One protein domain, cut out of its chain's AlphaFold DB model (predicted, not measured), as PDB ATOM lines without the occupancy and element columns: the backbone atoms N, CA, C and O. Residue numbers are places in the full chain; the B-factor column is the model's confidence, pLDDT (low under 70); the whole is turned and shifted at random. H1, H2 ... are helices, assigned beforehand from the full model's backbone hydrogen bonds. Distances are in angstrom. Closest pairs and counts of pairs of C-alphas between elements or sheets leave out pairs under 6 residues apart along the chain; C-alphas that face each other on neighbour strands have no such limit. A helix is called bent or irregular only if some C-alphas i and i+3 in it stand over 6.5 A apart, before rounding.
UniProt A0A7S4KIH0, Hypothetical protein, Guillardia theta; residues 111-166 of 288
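What this domain is: This is residues 111 to 166 of the 288 residues of the protein "Hypothetical protein" of Guillardia theta (UniProt A0A7S4KIH0). Look first for one long helix, H1, that sticks out alone as an arm, and beyond its last residue for a short link that turns into two short helices, H2 and H3, set one after the other as the short arm of an open hook. H1 makes most of the longest axis, and no helix packs on it. The printed part has 56 residues with three named helices, H1, H2 and H3 in that order along the chain, and no named strand, and its class is all helix. It is extended, with a radius of gyration of the C-alphas of 19.5 A, and its outline is flat, but only just, with spans of 59 by 30 by 7 A.

How they stand to each other: Begin at residues 111 to 139, which are H1; this whole helix stands free, with no C-alpha 8 or more residues away along the chain within 10 A. Pass residues 140 to 146, a short link, to reach H2 at residues 147 to 157, which is apart from H1. One residue further on, across a tight link at Ser 158, you come to H3 at residues 159 to 164, which is apart from H1 as well. Compare H2 and H3: they are close but not clearly touching, with 2 pairs of C-alphas within 8 A. Their closest C-alphas are those of Phe 155 and Ala 161, 6.2 A apart. Their lines stand at a steep tilt of 63 degrees, and they run the same way. In H1, H2 and H3 every backbone O i to N i+4 pair is within hydrogen-bond range.

Where its parts are: Find C-alpha 111 at (146.413, 109.529, 83.907); from there H1 runs 29 residues to C-alpha 139 at (130.805, 136.381, 110.516), 40.9 A away. Next find C-alpha 147 at (124.226, 146.751, 126.447), where H2 begins; it runs 15.3 A to C-alpha 157. H3 begins at C-alpha 159 and ends 8.2 A away at C-alpha 164, at (115.964, 125.236, 124.369). None of the three helices is bent.

The domain as a whole: The two C-alphas farthest apart are those of Phe 111 and Gly 147, at 60.7 A, while the first and last printed C-alphas, those of Phe 111 and Thr 166, are 51.1 A apart. Residues 145 to 151, of which 147 to 151 belong to H2, stand free, and so do residues 158 to 166, of which 159 to 164 belong to H3. The printed part has no cut and no long link. The B-factor column gives the model's confidence: its mean over the printed part is 78.6, and it is under 70 at residues 135 to 141 and 159 to 166.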
ATOM      1  N   PHE A 111     146.351 109.884  82.492       79.88
ATOM      2  CA  PHE A 111     146.413 109.529  83.907       79.88
ATOM      3  C   PHE A 111     147.175 110.571  84.742       79.88
ATOM      4  O   PHE A 111     146.772 110.872  85.861       79.88
ATOM      5  N   ALA A 112     148.242 111.165  84.200       80.69
ATOM      6  CA  ALA A 112     148.984 112.257  84.825       80.69
ATOM      7  C   ALA A 112     148.164 113.555  84.847       80.69
ATOM      8  O   ALA A 112     148.176 114.273  85.844       80.69
ATOM      9  N   LEU A 113     147.406 113.826  83.782       83.31
ATOM     10  CA  LEU A 113     146.470 114.940  83.703       83.31
ATOM     11  C   LEU A 113     145.310 114.745  84.684       83.31
ATOM     12  O   LEU A 113     144.974 115.673  85.407       83.31
ATOM     13  N   LEU A 114     144.749 113.535  84.770       85.00
ATOM     14  CA  LEU A 114     143.721 113.185  85.750       85.00
ATOM     15  C   LEU A 114     144.244 113.288  87.182       85.00
ATOM     16  O   LEU A 114     143.536 113.804  88.040       85.00
ATOM     17  N   ALA A 115     145.468 112.830  87.456       86.81
ATOM     18  CA  ALA A 115     146.092 112.980  88.768       86.81
ATOM     19  C   ALA A 115     146.276 114.461  89.128       86.81
ATOM     20  O   ALA A 115     145.927 114.864  90.234       86.81
ATOM     21  N   LYS A 116     146.732 115.277  88.170       92.62
ATOM     22  CA  LYS A 116     146.872 116.725  88.339       92.62
ATOM     23  C   LYS A 116     145.523 117.409  88.570       92.62
ATOM     24  O   LYS A 116     145.386 118.146  89.536       92.62
ATOM     25  N   MET A 117     144.514 117.118  87.750       91.31
ATOM     26  CA  MET A 117     143.161 117.663  87.908       91.31
ATOM     27  C   MET A 117     142.525 117.246  89.233       91.31
ATOM     28  O   MET A 117     141.895 118.068  89.883       91.31
ATOM     29  N   ARG A 118     142.716 115.994  89.673       93.00
ATOM     30  CA  ARG A 118     142.253 115.537  90.991       93.00
ATOM     31  C   ARG A 118     142.948 116.286  92.122       93.00
ATOM     32  O   ARG A 118     142.264 116.698  93.049       93.00
ATOM     33  N   SER A 119     144.263 116.496  92.035       90.00
ATOM     34  CA  SER A 119     144.978 117.297  93.034       90.00
ATOM     35  C   SER A 119     144.536 118.760  93.023       90.00
ATOM     36  O   SER A 119     144.324 119.319  94.086       90.00
ATOM     37  N   GLU A 120     144.316 119.357  91.846       91.69
ATOM     38  CA  GLU A 120     143.829 120.735  91.714       91.69
ATOM     39  C   GLU A 120     142.412 120.882  92.296       91.69
ATOM     40  O   GLU A 120     142.154 121.837  93.023       91.69
ATOM     41  N   MET A 121     141.514 119.919  92.043       86.25
ATOM     42  CA  MET A 121     140.169 119.887  92.633       86.25
ATOM     43  C   MET A 121     140.218 119.750  94.154       86.25
ATOM     44  O   MET A 121     139.550 120.515  94.834       86.25
ATOM     45  N   GLN A 122     141.041 118.841  94.688       88.56
ATOM     46  CA  GLN A 122     141.195 118.675  96.136       88.56
ATOM     47  C   GLN A 122     141.739 119.941  96.798       88.56
ATOM     48  O   GLN A 122     141.160 120.408  97.769       88.56
ATOM     49  N   THR A 123     142.779 120.560  96.234       90.12
ATOM     50  CA  THR A 123     143.305 121.823  96.773       90.12
ATOM     51  C   THR A 123     142.294 122.961  96.674       90.12
ATOM     52  O   THR A 123     142.225 123.796  97.565       90.12
ATOM     53  N   ALA A 124     141.483 123.000  95.612       89.69
ATOM     54  CA  ALA A 124     140.449 124.015  95.455       89.69
ATOM     55  C   ALA A 124     139.285 123.811  96.436       89.69
ATOM     56  O   ALA A 124     138.736 124.794  96.924       89.69
ATOM     57  N   GLU A 125     138.916 122.561  96.726       86.19
ATOM     58  CA  GLU A 125     137.924 122.208  97.744       86.19
ATOM     59  C   GLU A 125     138.433 122.540  99.150       86.19
ATOM     60  O   GLU A 125     137.714 123.195  99.898       86.19
ATOM     61  N   GLU A 126     139.681 122.192  99.476       86.25
ATOM     62  CA  GLU A 126     140.329 122.551 100.744       86.25
ATOM     63  C   GLU A 126     140.438 124.077 100.915       86.25
ATOM     64  O   GLU A 126     140.121 124.605 101.979       86.25
ATOM     65  N   ASP A 127     140.809 124.814  99.861       84.12
ATOM     66  CA  ASP A 127     140.861 126.281  99.874       84.12
ATOM     67  C   ASP A 127     139.464 126.920  99.985       84.12
ATOM     68  O   ASP A 127     139.306 127.967 100.617       84.12
ATOM     69  N   GLU A 128     138.439 126.346  99.344       83.25
ATOM     70  CA  GLU A 128     137.040 126.779  99.470       83.25
ATOM     71  C   GLU A 128     136.498 126.511 100.874       83.25
ATOM     72  O   GLU A 128     135.810 127.363 101.435       83.25
ATOM     73  N   GLU A 129     136.807 125.354 101.454       80.88
ATOM     74  CA  GLU A 129     136.388 124.968 102.797       80.88
ATOM     75  C   GLU A 129     137.089 125.836 103.847       80.88
ATOM     76  O   GLU A 129     136.411 126.435 104.679       80.88
ATOM     77  N   ALA A 130     138.397 126.075 103.711       81.12
ATOM     78  CA  ALA A 130     139.137 127.023 104.541       81.12
ATOM     79  C   ALA A 130     138.587 128.456 104.422       81.12
ATOM     80  O   ALA A 130     138.398 129.135 105.430       81.12
ATOM     81  N   LYS A 131     138.249 128.926 103.211       79.81
ATOM     82  CA  LYS A 131     137.609 130.244 103.020       79.81
ATOM     83  C   LYS A 131     136.209 130.307 103.619       79.81
ATOM     84  O   LYS A 131     135.818 131.360 104.122       79.81
ATOM     85  N   ARG A 132     135.432 129.222 103.563       74.69
ATOM     86  CA  ARG A 132     134.108 129.141 104.200       74.69
ATOM     87  C   ARG A 132     134.230 129.159 105.713       74.69
ATOM     88  O   ARG A 132     133.520 129.938 106.338       74.69
ATOM     89  N   GLU A 133     135.158 128.399 106.283       73.44
ATOM     90  CA  GLU A 133     135.456 128.422 107.715       73.44
ATOM     91  C   GLU A 133     135.956 129.802 108.166       73.44
ATOM     92  O   GLU A 133     135.490 130.325 109.179       73.44
ATOM     93  N   GLU A 134     136.827 130.461 107.395       71.62
ATOM     94  CA  GLU A 134     137.266 131.833 107.673       71.62
ATOM     95  C   GLU A 134     136.123 132.850 107.558       71.62
ATOM     96  O   GLU A 134     136.034 133.777 108.370       71.62
ATOM     97  N   MET A 135     135.227 132.704 106.576       62.41
ATOM     98  CA  MET A 135     134.041 133.555 106.448       62.41
ATOM     99  C   MET A 135     133.038 133.314 107.579       62.41
ATOM    100  O   MET A 135     132.479 134.281 108.097       62.41
ATOM    101  N   GLU A 136     132.838 132.073 108.020       64.31
ATOM    102  CA  GLU A 136     131.994 131.743 109.173       64.31
ATOM    103  C   GLU A 136     132.602 132.255 110.487       64.31
ATOM    104  O   GLU A 136     131.898 132.865 111.298       64.31
ATOM    105  N   ALA A 137     133.915 132.110 110.678       62.31
ATOM    106  CA  ALA A 137     134.632 132.630 111.839       62.31
ATOM    107  C   ALA A 137     134.614 134.169 111.889       62.31
ATOM    108  O   ALA A 137     134.404 134.762 112.953       62.31
ATOM    109  N   ASN A 138     134.767 134.838 110.741       60.06
ATOM    110  CA  ASN A 138     134.666 136.295 110.651       60.06
ATOM    111  C   ASN A 138     133.220 136.794 110.806       60.06
ATOM    112  O   ASN A 138     132.999 137.816 111.458       60.06
ATOM    113  N   ALA A 139     132.219 136.058 110.311       58.16
ATOM    114  CA  ALA A 139     130.805 136.381 110.516       58.16
ATOM    115  C   ALA A 139     130.382 136.285 111.995       58.16
ATOM    116  O   ALA A 139     129.509 137.028 112.449       58.16
ATOM    117  N   GLN A 140     131.028 135.426 112.789       58.66
ATOM    118  CA  GLN A 140     130.774 135.306 114.232       58.66
ATOM    119  C   GLN A 140     131.375 136.453 115.062       58.66
ATOM    120  O   GLN A 140     130.971 136.683 116.215       58.66
ATOM    121  N   LYS A 141     132.287 137.240 114.482       62.06
ATOM    122  CA  LYS A 141     132.994 138.324 115.169       62.06
ATOM    123  C   LYS A 141     132.303 139.682 115.022       62.06
ATOM    124  O   LYS A 141     132.943 140.718 114.903       62.06
ATOM    125  N   VAL A 142     130.972 139.707 115.101       71.50
ATOM    126  CA  VAL A 142     130.241 140.967 115.297       71.50
ATOM    127  C   VAL A 142     130.428 141.413 116.748       71.50
ATOM    128  O   VAL A 142     129.853 140.836 117.686       71.50
ATOM    129  N   GLU A 143     131.273 142.421 116.949       76.56
ATOM    130  CA  GLU A 143     131.486 143.060 118.245       76.56
ATOM    131  C   GLU A 143     130.339 144.024 118.540       76.56
ATOM    132  O   GLU A 143     130.173 145.066 117.910       76.56
ATOM    133  N   VAL A 144     129.504 143.655 119.511       84.12
ATOM    134  CA  VAL A 144     128.354 144.468 119.898       84.12
ATOM    135  C   VAL A 144     128.720 145.296 121.120       84.12
ATOM    136  O   VAL A 144     128.949 144.767 122.209       84.12
ATOM    137  N   THR A 145     128.782 146.609 120.936       85.19
ATOM    138  CA  THR A 145     129.217 147.557 121.970       85.19
ATOM    139  C   THR A 145     128.092 147.896 122.950       85.19
ATOM    140  O   THR A 145     128.336 148.045 124.149       85.19
ATOM    141  N   THR A 146     126.846 147.941 122.472       94.12
ATOM    142  CA  THR A 146     125.675 148.343 123.263       94.12
ATOM    143  C   THR A 146     125.232 147.261 124.253       94.12
ATOM    144  O   THR A 146     125.280 146.063 123.970       94.12
ATOM    145  N   GLY A 147     124.747 147.675 125.430       90.69
ATOM    146  CA  GLY A 147     124.226 146.751 126.447       90.69
ATOM    147  C   GLY A 147     123.037 145.919 125.948       90.69
ATOM    148  O   GLY A 147     123.011 144.702 126.138       90.69
ATOM    149  N   LEU A 148     122.103 146.557 125.229       92.31
ATOM    150  CA  LEU A 148     120.968 145.887 124.586       92.31
ATOM    151  C   LEU A 148     121.433 144.884 123.529       92.31
ATOM    152  O   LEU A 148     120.973 143.746 123.501       92.31
ATOM    153  N   GLY A 149     122.388 145.280 122.692       89.19
ATOM    154  CA  GLY A 149     122.890 144.417 121.640       89.19
ATOM    155  C   GLY A 149     123.651 143.201 122.189       89.19
ATOM    156  O   GLY A 149     123.509 142.107 121.651       89.19
ATOM    157  N   LYS A 150     124.365 143.328 123.317       87.12
ATOM    158  CA  LYS A 150     124.945 142.176 124.037       87.12
ATOM    159  C   LYS A 150     123.865 141.234 124.579       87.12
ATOM    160  O   LYS A 150     124.040 140.017 124.543       87.12
ATOM    161  N   ALA A 151     122.747 141.768 125.077       88.00
ATOM    162  CA  ALA A 151     121.610 140.961 125.521       88.00
ATOM    163  C   ALA A 151     120.942 140.219 124.350       88.00
ATOM    164  O   ALA A 151     120.722 139.014 124.451       88.00
ATOM    165  N   MET A 152     120.717 140.896 123.222       86.94
ATOM    166  CA  MET A 152     120.174 140.292 122.000       86.94
ATOM    167  C   MET A 152     121.112 139.240 121.405       86.94
ATOM    168  O   MET A 152     120.659 138.152 121.066       86.94
ATOM    169  N   LYS A 153     122.423 139.517 121.347       86.06
ATOM    170  CA  LYS A 153     123.441 138.558 120.895       86.06
ATOM    171  C   LYS A 153     123.390 137.282 121.732       86.06
ATOM    172  O   LYS A 153     123.345 136.191 121.178       86.06
ATOM    173  N   ARG A 154     123.326 137.409 123.063       83.75
ATOM    174  CA  ARG A 154     123.150 136.254 123.954       83.75
ATOM    175  C   ARG A 154     121.832 135.537 123.682       83.75
ATOM    176  O   ARG A 154     121.841 134.329 123.523       83.75
ATOM    177  N   PHE A 155     120.717 136.248 123.577       82.50
ATOM    178  CA  PHE A 155     119.410 135.621 123.369       82.50
ATOM    179  C   PHE A 155     119.277 134.886 122.023       82.50
ATOM    180  O   PHE A 155     118.648 133.837 121.965       82.50
ATOM    181  N   LEU A 156     119.860 135.425 120.949       80.38
ATOM    182  CA  LEU A 156     119.717 134.884 119.593       80.38
ATOM    183  C   LEU A 156     120.794 133.857 119.233       80.38
ATOM    184  O   LEU A 156     120.496 132.905 118.521       80.38
ATOM    185  N   ILE A 157     122.030 134.062 119.700       77.56
ATOM    186  CA  ILE A 157     123.199 133.272 119.280       77.56
ATOM    187  C   ILE A 157     123.608 132.250 120.342       77.56
ATOM    188  O   ILE A 157     124.271 131.273 120.005       77.56
ATOM    189  N   SER A 158     123.233 132.421 121.620       74.38
ATOM    190  CA  SER A 158     123.588 131.401 122.611       74.38
ATOM    191  C   SER A 158     122.983 130.056 122.215       74.38
ATOM    192  O   SER A 158     121.772 129.915 122.031       74.38
ATOM    193  N   GLU A 159     123.848 129.047 122.114       63.00
ATOM    194  CA  GLU A 159     123.436 127.668 121.867       63.00
ATOM    195  C   GLU A 159     122.390 127.199 122.881       63.00
ATOM    196  O   GLU A 159     121.548 126.372 122.545       63.00
ATOM    197  N   SER A 160     122.396 127.742 124.105       63.28
ATOM    198  CA  SER A 160     121.393 127.429 125.122       63.28
ATOM    199  C   SER A 160     119.986 127.875 124.715       63.28
ATOM    200  O   SER A 160     119.040 127.126 124.939       63.28
ATOM    201  N   ALA A 161     119.826 129.033 124.068       61.50
ATOM    202  CA  ALA A 161     118.529 129.510 123.591       61.50
ATOM    203  C   ALA A 161     118.044 128.754 122.341       61.50
ATOM    204  O   ALA A 161     116.849 128.495 122.198       61.50
ATOM    205  N   VAL A 162     118.964 128.366 121.452       63.66
ATOM    206  CA  VAL A 162     118.647 127.593 120.239       63.66
ATOM    207  C   VAL A 162     118.304 126.139 120.584       63.66
ATOM    208  O   VAL A 162     117.298 125.625 120.099       63.66
ATOM    209  N   LYS A 163     119.059 125.498 121.487       62.59
ATOM    210  CA  LYS A 163     118.785 124.134 121.983       62.59
ATOM    211  C   LYS A 163     117.541 124.072 122.875       62.59
ATOM    212  O   LYS A 163     116.854 123.058 122.869       62.59
ATOM    213  N   ALA A 164     117.204 125.152 123.590       63.03
ATOM    214  CA  ALA A 164     115.964 125.236 124.369       63.03
ATOM    215  C   ALA A 164     114.700 125.237 123.493       63.03
ATOM    216  O   ALA A 164     113.627 124.852 123.954       63.03
ATOM    217  N   ARG A 165     114.811 125.618 122.215       65.31
ATOM    218  CA  ARG A 165     113.737 125.462 121.226       65.31
ATOM    219  C   ARG A 165     113.788 124.065 120.614       65.31
ATOM    220  O   ARG A 165     113.870 123.914 119.396       65.31
ATOM    221  N   THR A 166     113.734 123.025 121.444       68.19
ATOM    222  CA  THR A 166     113.442 121.680 120.942       68.19
ATOM    223  C   THR A 166     112.112 121.750 120.204       68.19
ATOM    224  O   THR A 166     111.105 122.157 120.788       68.19
TER     225      THR A 166